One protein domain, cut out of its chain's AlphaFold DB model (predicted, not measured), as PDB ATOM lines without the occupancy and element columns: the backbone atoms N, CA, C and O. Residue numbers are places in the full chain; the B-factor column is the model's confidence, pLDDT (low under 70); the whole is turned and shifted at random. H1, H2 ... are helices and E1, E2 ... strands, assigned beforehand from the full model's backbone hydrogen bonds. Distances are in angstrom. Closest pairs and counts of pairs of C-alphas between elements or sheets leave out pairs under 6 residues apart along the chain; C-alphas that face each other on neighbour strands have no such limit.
ATOM      1  N   PRO A  22     165.066 155.793 123.656       79.94
ATOM      2  CA  PRO A  22     165.907 156.073 122.506       79.94
ATOM      3  C   PRO A  22     167.098 156.951 122.906       79.94
ATOM      4  O   PRO A  22     166.950 157.955 123.601       79.94
ATOM      5  N   ILE A  23     168.273 156.592 122.407       83.25
ATOM      6  CA  ILE A  23     169.517 157.343 122.520       83.25
ATOM      7  C   ILE A  23     169.674 158.175 121.247       83.25
ATOM      8  O   ILE A  23     169.592 157.651 120.135       83.25
ATOM      9  N   PHE A  24     169.896 159.479 121.395       83.56
ATOM     10  CA  PHE A  24     170.156 160.367 120.264       83.56
ATOM     11  C   PHE A  24     171.656 160.412 119.968       83.56
ATOM     12  O   PHE A  24     172.438 160.886 120.790       83.56
ATOM     13  N   ILE A  25     172.047 159.917 118.794       84.25
ATOM     14  CA  ILE A  25     173.441 159.859 118.336       84.25
ATOM     15  C   ILE A  25     173.479 160.287 116.869       84.25
ATOM     16  O   ILE A  25     172.723 159.754 116.056       84.25
ATOM     17  N   ASP A  26     174.332 161.258 116.533       78.88
ATOM     18  CA  ASP A  26     174.529 161.778 115.168       78.88
ATOM     19  C   ASP A  26     173.228 162.208 114.462       78.88
ATOM     20  O   ASP A  26     173.003 161.933 113.285       78.88
ATOM     21  N   GLY A  27     172.317 162.848 115.206       83.12
ATOM     22  CA  GLY A  27     171.018 163.292 114.684       83.12
ATOM     23  C   GLY A  27     170.010 162.162 114.437       83.12
ATOM     24  O   GLY A  27     168.910 162.420 113.954       83.12
ATOM     25  N   LYS A  28     170.350 160.920 114.795       84.62
ATOM     26  CA  LYS A  28     169.484 159.744 114.673       84.62
ATOM     27  C   LYS A  28     169.119 159.177 116.040       84.62
ATOM     28  O   LYS A  28     169.865 159.300 117.009       84.62
ATOM     29  N   ARG A  29     167.944 158.549 116.110       87.12
ATOM     30  CA  ARG A  29     167.468 157.848 117.307       87.12
ATOM     31  C   ARG A  29     167.834 156.378 117.212       87.12
ATOM     32  O   ARG A  29     167.483 155.708 116.243       87.12
ATOM     33  N   TRP A  30     168.476 155.887 118.254       85.19
ATOM     34  CA  TRP A  30     168.956 154.522 118.362       85.19
ATOM     35  C   TRP A  30     168.410 153.871 119.613       85.19
ATOM     36  O   TRP A  30     168.145 154.532 120.609       85.19
ATOM     37  N   VAL A  31     168.258 152.560 119.574       84.56
ATOM     38  CA  VAL A  31     167.838 151.760 120.714       84.56
ATOM     39  C   VAL A  31     168.848 150.652 120.881       84.56
ATOM     40  O   VAL A  31     169.062 149.863 119.963       84.56
ATOM     41  N   GLN A  32     169.483 150.593 122.045       82.44
ATOM     42  CA  GLN A  32     170.343 149.470 122.366       82.44
ATOM     43  C   GLN A  32     169.468 148.291 122.781       82.44
ATOM     44  O   GLN A  32     168.771 148.356 123.796       82.44
ATOM     45  N   LEU A  33     169.517 147.213 122.005       77.69
ATOM     46  CA  LEU A  33     168.907 145.965 122.424       77.69
ATOM     47  C   LEU A  33     169.861 145.280 123.402       77.69
ATOM     48  O   LEU A  33     171.046 145.105 123.126       77.69
ATOM     49  N   SER A  34     169.358 144.906 124.578       69.12
ATOM     50  CA  SER A  34     170.135 144.050 125.478       69.12
ATOM     51  C   SER A  34     170.210 142.628 124.912       69.12
ATOM     52  O   SER A  34     169.312 142.196 124.190       69.12
ATOM     53  N   GLN A  35     171.248 141.868 125.267       61.66
ATOM     54  CA  GLN A  35     171.480 140.510 124.743       61.66
ATOM     55  C   GLN A  35     170.255 139.586 124.834       61.66
ATOM     56  O   GLN A  35     169.971 138.835 123.906       61.66
ATOM     57  N   VAL A  36     169.484 139.694 125.919       58.28
ATOM     58  CA  VAL A  36     168.264 138.902 126.144       58.28
ATOM     59  C   VAL A  36     167.159 139.253 125.140       58.28
ATOM     60  O   VAL A  36     166.433 138.379 124.677       58.28
ATOM     61  N   GLN A  37     167.051 140.525 124.761       66.19
ATOM     62  CA  GLN A  37     166.054 141.014 123.810       66.19
ATOM     63  C   GLN A  37     166.446 140.696 122.364       66.19
ATOM     64  O   GLN A  37     165.591 140.349 121.556       66.19
ATOM     65  N   ILE A  38     167.741 140.744 122.045       63.25
ATOM     66  CA  ILE A  38     168.249 140.389 120.713       63.25
ATOM     67  C   ILE A  38     167.932 138.942 120.373       63.25
ATOM     68  O   ILE A  38     167.498 138.681 119.263       63.25
ATOM     69  N   LEU A  39     168.122 138.001 121.300       63.75
ATOM     70  CA  LEU A  39     167.843 136.583 121.033       63.75
ATOM     71  C   LEU A  39     166.386 136.349 120.632       63.75
ATOM     72  O   LEU A  39     166.088 135.468 119.830       63.75
ATOM     73  N   ALA A  40     165.491 137.162 121.172       65.88
ATOM     74  CA  ALA A  40     164.071 136.981 121.001       65.88
ATOM     75  C   ALA A  40     163.510 137.732 119.771       65.88
ATOM     76  O   ALA A  40     162.554 137.269 119.152       65.88
ATOM     77  N   ILE A  41     164.153 138.829 119.347       64.94
ATOM     78  CA  ILE A  41     163.832 139.564 118.105       64.94
ATOM     79  C   ILE A  41     164.728 139.115 116.932       64.94
ATOM     80  O   ILE A  41     164.433 139.395 115.776       64.94
ATOM     81  N   GLY A  42     165.824 138.403 117.196       62.81
ATOM     82  CA  GLY A  42     166.867 138.041 116.228       62.81
ATOM     83  C   GLY A  42     166.346 137.243 115.039       62.81
ATOM     84  O   GLY A  42     166.833 137.411 113.929       62.81
ATOM     85  N   SER A  43     165.287 136.462 115.248       65.06
ATOM     86  CA  SER A  43     164.582 135.731 114.190       65.06
ATOM     87  C   SER A  43     163.787 136.631 113.229       65.06
ATOM     88  O   SER A  43     163.376 136.170 112.169       65.06
ATOM     89  N   PHE A  44     163.546 137.892 113.597       63.75
ATOM     90  CA  PHE A  44     162.767 138.882 112.843       63.75
ATOM     91  C   PHE A  44     163.591 140.110 112.424       63.75
ATOM     92  O   PHE A  44     163.118 140.951 111.658       63.75
ATOM     93  N   LEU A  45     164.819 140.234 112.933       70.25
ATOM     94  CA  LEU A  45     165.730 141.305 112.561       70.25
ATOM     95  C   LEU A  45     166.360 141.001 111.195       70.25
ATOM     96  O   LEU A  45     166.866 139.899 110.978       70.25
ATOM     97  N   PRO A  46     166.402 141.980 110.280       65.56
ATOM     98  CA  PRO A  46     167.246 141.882 109.099       65.56
ATOM     99  C   PRO A  46     168.694 141.584 109.513       65.56
ATOM    100  O   PRO A  46     169.188 142.175 110.473       65.56
ATOM    101  N   ILE A  47     169.395 140.738 108.750       62.72
ATOM    102  CA  ILE A  47     170.777 140.276 109.016       62.72
ATOM    103  C   ILE A  47     171.783 141.423 109.288       62.72
ATOM    104  O   ILE A  47     172.802 141.196 109.931       62.72
ATOM    105  N   ASN A  48     171.468 142.665 108.894       67.88
ATOM    106  CA  ASN A  48     172.295 143.864 109.097       67.88
ATOM    107  C   ASN A  48     171.595 145.006 109.864       67.88
ATOM    108  O   ASN A  48     172.018 146.161 109.781       67.88
ATOM    109  N   ALA A  49     170.498 144.733 110.571       72.62
ATOM    110  CA  ALA A  49     169.763 145.771 111.297       72.62
ATOM    111  C   ALA A  49     170.478 146.225 112.580       72.62
ATOM    112  O   ALA A  49     170.313 147.366 113.008       72.62
ATOM    113  N   LEU A  50     171.294 145.347 113.169       80.38
ATOM    114  CA  LEU A  50     172.095 145.653 114.348       80.38
ATOM    115  C   LEU A  50     173.395 146.337 113.945       80.38
ATOM    116  O   LEU A  50     174.197 145.807 113.176       80.38
ATOM    117  N   LYS A  51     173.619 147.519 114.508       83.94
ATOM    118  CA  LYS A  51     174.809 148.330 114.285       83.94
ATOM    119  C   LYS A  51     175.578 148.504 115.584       83.94
ATOM    120  O   LYS A  51     175.021 148.503 116.680       83.94
ATOM    121  N   LYS A  52     176.891 148.657 115.446       84.69
ATOM    122  CA  LYS A  52     177.767 149.085 116.537       84.69
ATOM    123  C   LYS A  52     177.936 150.588 116.425       84.69
ATOM    124  O   LYS A  52     178.282 151.079 115.352       84.69
ATOM    125  N   ILE A  53     177.683 151.302 117.511       83.88
ATOM    126  CA  ILE A  53     177.737 152.761 117.547       83.88
ATOM    127  C   ILE A  53     178.717 153.172 118.626       83.88
ATOM    128  O   ILE A  53     178.703 152.628 119.728       83.88
ATOM    129  N   ARG A  54     179.574 154.144 118.322       80.94
ATOM    130  CA  ARG A  54     180.404 154.795 119.334       80.94
ATOM    131  C   ARG A  54     179.724 156.068 119.795       80.94
ATOM    132  O   ARG A  54     179.453 156.946 118.988       80.94
ATOM    133  N   PHE A  55     179.505 156.176 121.096       81.00
ATOM    134  CA  PHE A  55     178.956 157.366 121.722       81.00
ATOM    135  C   PHE A  55     179.808 157.747 122.927       81.00
ATOM    136  O   PHE A  55     179.984 156.944 123.837       81.00
ATOM    137  N   GLN A  56     180.369 158.960 122.919       78.50
ATOM    138  CA  GLN A  56     181.180 159.500 124.024       78.50
ATOM    139  C   GLN A  56     182.325 158.571 124.489       78.50
ATOM    140  O   GLN A  56     182.621 158.468 125.674       78.50
ATOM    141  N   GLY A  57     182.966 157.862 123.554       82.44
ATOM    142  CA  GLY A  57     184.040 156.906 123.863       82.44
ATOM    143  C   GLY A  57     183.564 155.519 124.315       82.44
ATOM    144  O   GLY A  57     184.388 154.620 124.463       82.44
ATOM    145  N   ILE A  58     182.255 155.310 124.463       82.00
ATOM    146  CA  ILE A  58     181.638 154.019 124.771       82.00
ATOM    147  C   ILE A  58     181.203 153.355 123.461       82.00
ATOM    148  O   ILE A  58     180.552 153.973 122.619       82.00
ATOM    149  N   GLU A  59     181.564 152.086 123.277       83.56
ATOM    150  CA  GLU A  59     181.071 151.277 122.163       83.56
ATOM    151  C   GLU A  59     179.775 150.575 122.572       83.56
ATOM    152  O   GLU A  59     179.780 149.617 123.348       83.56
ATOM    153  N   LEU A  60     178.663 151.058 122.032       82.06
ATOM    154  CA  LEU A  60     177.365 150.419 122.146       82.06
ATOM    155  C   LEU A  60     177.244 149.363 121.047       82.06
ATOM    156  O   LEU A  60     177.320 149.658 119.850       82.06
ATOM    157  N   LYS A  61     177.078 148.111 121.460       81.44
ATOM    158  CA  LYS A  61     176.824 146.981 120.560       81.44
ATOM    159  C   LYS A  61     175.320 146.770 120.429       81.44
ATOM    160  O   LYS A  61     174.563 147.188 121.301       81.44
ATOM    161  N   ASP A  62     174.919 146.151 119.325       81.38
ATOM    162  CA  ASP A  62     173.538 145.727 119.090       81.38
ATOM    163  C   ASP A  62     172.507 146.867 119.131       81.38
ATOM    164  O   ASP A  62     171.399 146.748 119.660       81.38
ATOM    165  N   CYS A  63     172.892 148.007 118.562       85.00
ATOM    166  CA  CYS A  63     172.017 149.157 118.420       85.00
ATOM    167  C   CYS A  63     171.152 149.020 117.173       85.00
ATOM    168  O   CYS A  63     171.646 148.727 116.084       85.00
ATOM    169  N   LEU A  64     169.867 149.298 117.329       85.12
ATOM    170  CA  LEU A  64     168.877 149.303 116.269       85.12
ATOM    171  C   LEU A  64     168.384 150.732 116.032       85.12
ATOM    172  O   LEU A  64     168.214 151.499 116.980       85.12
ATOM    173  N   GLU A  65     168.139 151.103 114.778       86.81
ATOM    174  CA  GLU A  65     167.497 152.386 114.469       86.81
ATOM    175  C   GLU A  65     166.077 152.403 115.049       86.81
ATOM    176  O   GLU A  65     165.324 151.434 114.916       86.81
ATOM    177  N   TYR A  66     165.700 153.506 115.700       83.56
ATOM    178  CA  TYR A  66     164.409 153.616 116.386       83.56
ATOM    179  C   TYR A  66     163.221 153.394 115.442       83.56
ATOM    180  O   TYR A  66     162.209 152.847 115.853       83.56
ATOM    181  N   GLU A  67     163.355 153.766 114.170       82.38
ATOM    182  CA  GLU A  67     162.331 153.554 113.141       82.38
ATOM    183  C   GLU A  67     162.055 152.062 112.902       82.38
ATOM    184  O   GLU A  67     160.902 151.643 112.810       82.38
ATOM    185  N   ILE A  68     163.108 151.237 112.880       80.56
ATOM    186  CA  ILE A  68     162.993 149.781 112.731       80.56
ATOM    187  C   ILE A  68     162.403 149.175 114.009       80.56
ATOM    188  O   ILE A  68     161.530 148.312 113.944       80.56
ATOM    189  N   TYR A  69     162.839 149.659 115.175       78.44
ATOM    190  CA  TYR A  69     162.278 149.257 116.466       78.44
ATOM    191  C   TYR A  69     160.775 149.570 116.568       78.44
ATOM    192  O   TYR A  69     159.986 148.719 116.970       78.44
ATOM    193  N   GLU A  70     160.357 150.767 116.158       77.94
ATOM    194  CA  GLU A  70     158.955 151.181 116.162       77.94
ATOM    195  C   GLU A  70     158.112 150.337 115.196       77.94
ATOM    196  O   GLU A  70     156.988 149.955 115.521       77.94
ATOM    197  N   TRP A  71     158.657 150.000 114.026       78.06
ATOM    198  CA  TRP A  71     158.004 149.099 113.079       78.06
ATOM    199  C   TRP A  71     157.813 147.684 113.651       78.06
ATOM    200  O   TRP A  71     156.739 147.100 113.491       78.06
ATOM    201  N   LEU A  72     158.805 147.155 114.374       73.69
ATOM    202  CA  LEU A  72     158.706 145.862 115.066       73.69
ATOM    203  C   LEU A  72     157.627 145.877 116.162       73.69
ATOM    204  O   LEU A  72     156.818 144.952 116.251       73.69
ATOM    205  N   LEU A  73     157.563 146.950 116.957       70.75
ATOM    206  CA  LEU A  73     156.502 147.136 117.956       70.75
ATOM    207  C   LEU A  73     155.109 147.207 117.309       70.75
ATOM    208  O   LEU A  73     154.185 146.535 117.749       70.75
ATOM    209  N   LYS A  74     154.951 147.952 116.210       70.44
ATOM    210  CA  LYS A  74     153.665 148.037 115.493       70.44
ATOM    211  C   LYS A  74     153.246 146.703 114.869       70.44
ATOM    212  O   LYS A  74     152.063 146.373 114.865       70.44
ATOM    213  N   THR A  75     154.204 145.943 114.344       65.81
ATOM    214  CA  THR A  75     153.952 144.632 113.723       65.81
ATOM    215  C   THR A  75     153.538 143.589 114.761       65.81
ATOM    216  O   THR A  75     152.671 142.763 114.492       65.81
ATOM    217  N   SER A  76     154.106 143.653 115.967       60.62
ATOM    218  CA  SER A  76     153.717 142.779 117.079       60.62
ATOM    219  C   SER A  76     152.364 143.148 117.695       60.62
ATOM    220  O   SER A  76     151.578 142.253 117.993       60.62
ATOM    221  N   ASP A  77     152.029 144.439 117.781       53.03
ATOM    222  CA  ASP A  77     150.690 144.897 118.184       53.03
ATOM    223  C   ASP A  77     149.592 144.460 117.191       53.03
ATOM    224  O   ASP A  77     148.449 144.207 117.584       53.03
ATOM    225  N   PHE A  78     149.925 144.318 115.902       48.34
ATOM    226  CA  PHE A  78     148.982 143.866 114.871       48.34
ATOM    227  C   PHE A  78     148.551 142.397 115.036       48.34
ATOM    228  O   PHE A  78     147.480 142.022 114.560       48.34
TER     229      PHE A  78
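What this domain is: This is residues 22 to 78 of the 89 residues of an uncharacterized protein of Algoriphagus sanaruensis (UniProt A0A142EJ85). A small, strongly twisted sheet of two hairpins, E1 with E2 and E3 with E4, curls like part of a barrel, and the helix H2 continues directly from the end of E4 as an arm whose residues 73 to 78 stick out. The short helix H1 only grazes the sheet. The printed part has 57 residues, with four named strands and two named helices in the order E1, E2, H1, E3, E4, H2; the sheet order is E1, E2, E4, E3, antiparallel throughout, and the class is mixed, helices and strands. The whole is compact by its radius of gyration of the C-alphas, 11.4 A, yet elongated in outline, spanning 37 by 21 by 17 A.

Where its parts are: In the sheet, E1 is residues 23 to 25, 6.3 A long, with C-alpha 23 at (169.517, 157.343, 122.520). E2 is residues 28 to 32, 12.9 A, E3 is residues 51 to 55, 12.4 A, and E4 is residues 58 to 65, 17.6 A, with C-alpha 65 at (167.497, 152.386, 114.469). H1 is residues 35 to 41, 10.2 A. H2 is residues 66 to 78, 18.3 A, with C-alpha 78 at (148.982, 143.866, 114.871).

How they stand to each other: E1 and E2 are antiparallel at 132 degrees, with N 23 and O 30 2.7 A apart, within hydrogen-bond range. E4 and E3 are antiparallel at 133 degrees, with N 51 and O 63 at 2.8 A. E4 bends by 78 degrees at residue 62, and the pairing is staggered: E4 pairs with E3 over residues 58 to 63 and with E2 over residues 63 to 65, where N 31 and O 64 are 2.8 A apart. E2, H1 and E3 form a split strand-helix-strand unit, two strands of one sheet joined through a helix, with E4 between them in the sheet, and its crossover is right-handed. H1 only grazes the sheet with residues 35 to 38; its closest C-alphas to E4 are those of Ile 38 and Asp 62, 7.7 A apart. H2 is on the sheet and stands up from it, its line rising 63 degrees out of the local plane; its closest C-alphas to E2 are those of Trp 30 and Tyr 66, 5.0 A apart. H1 and H2 are apart. In H2 every O i to N i+4 pair is within hydrogen-bond range; in H1, 2 of 3 are.

The domain as a whole: The two C-alphas farthest apart, of Gly 57 and Phe 78, are 38.5 A apart. The printed part has no cut and no long link. The mean pLDDT of the printed part is 75.2; residues 34 to 44, 46 to 48 and 75 to 78 are under 70.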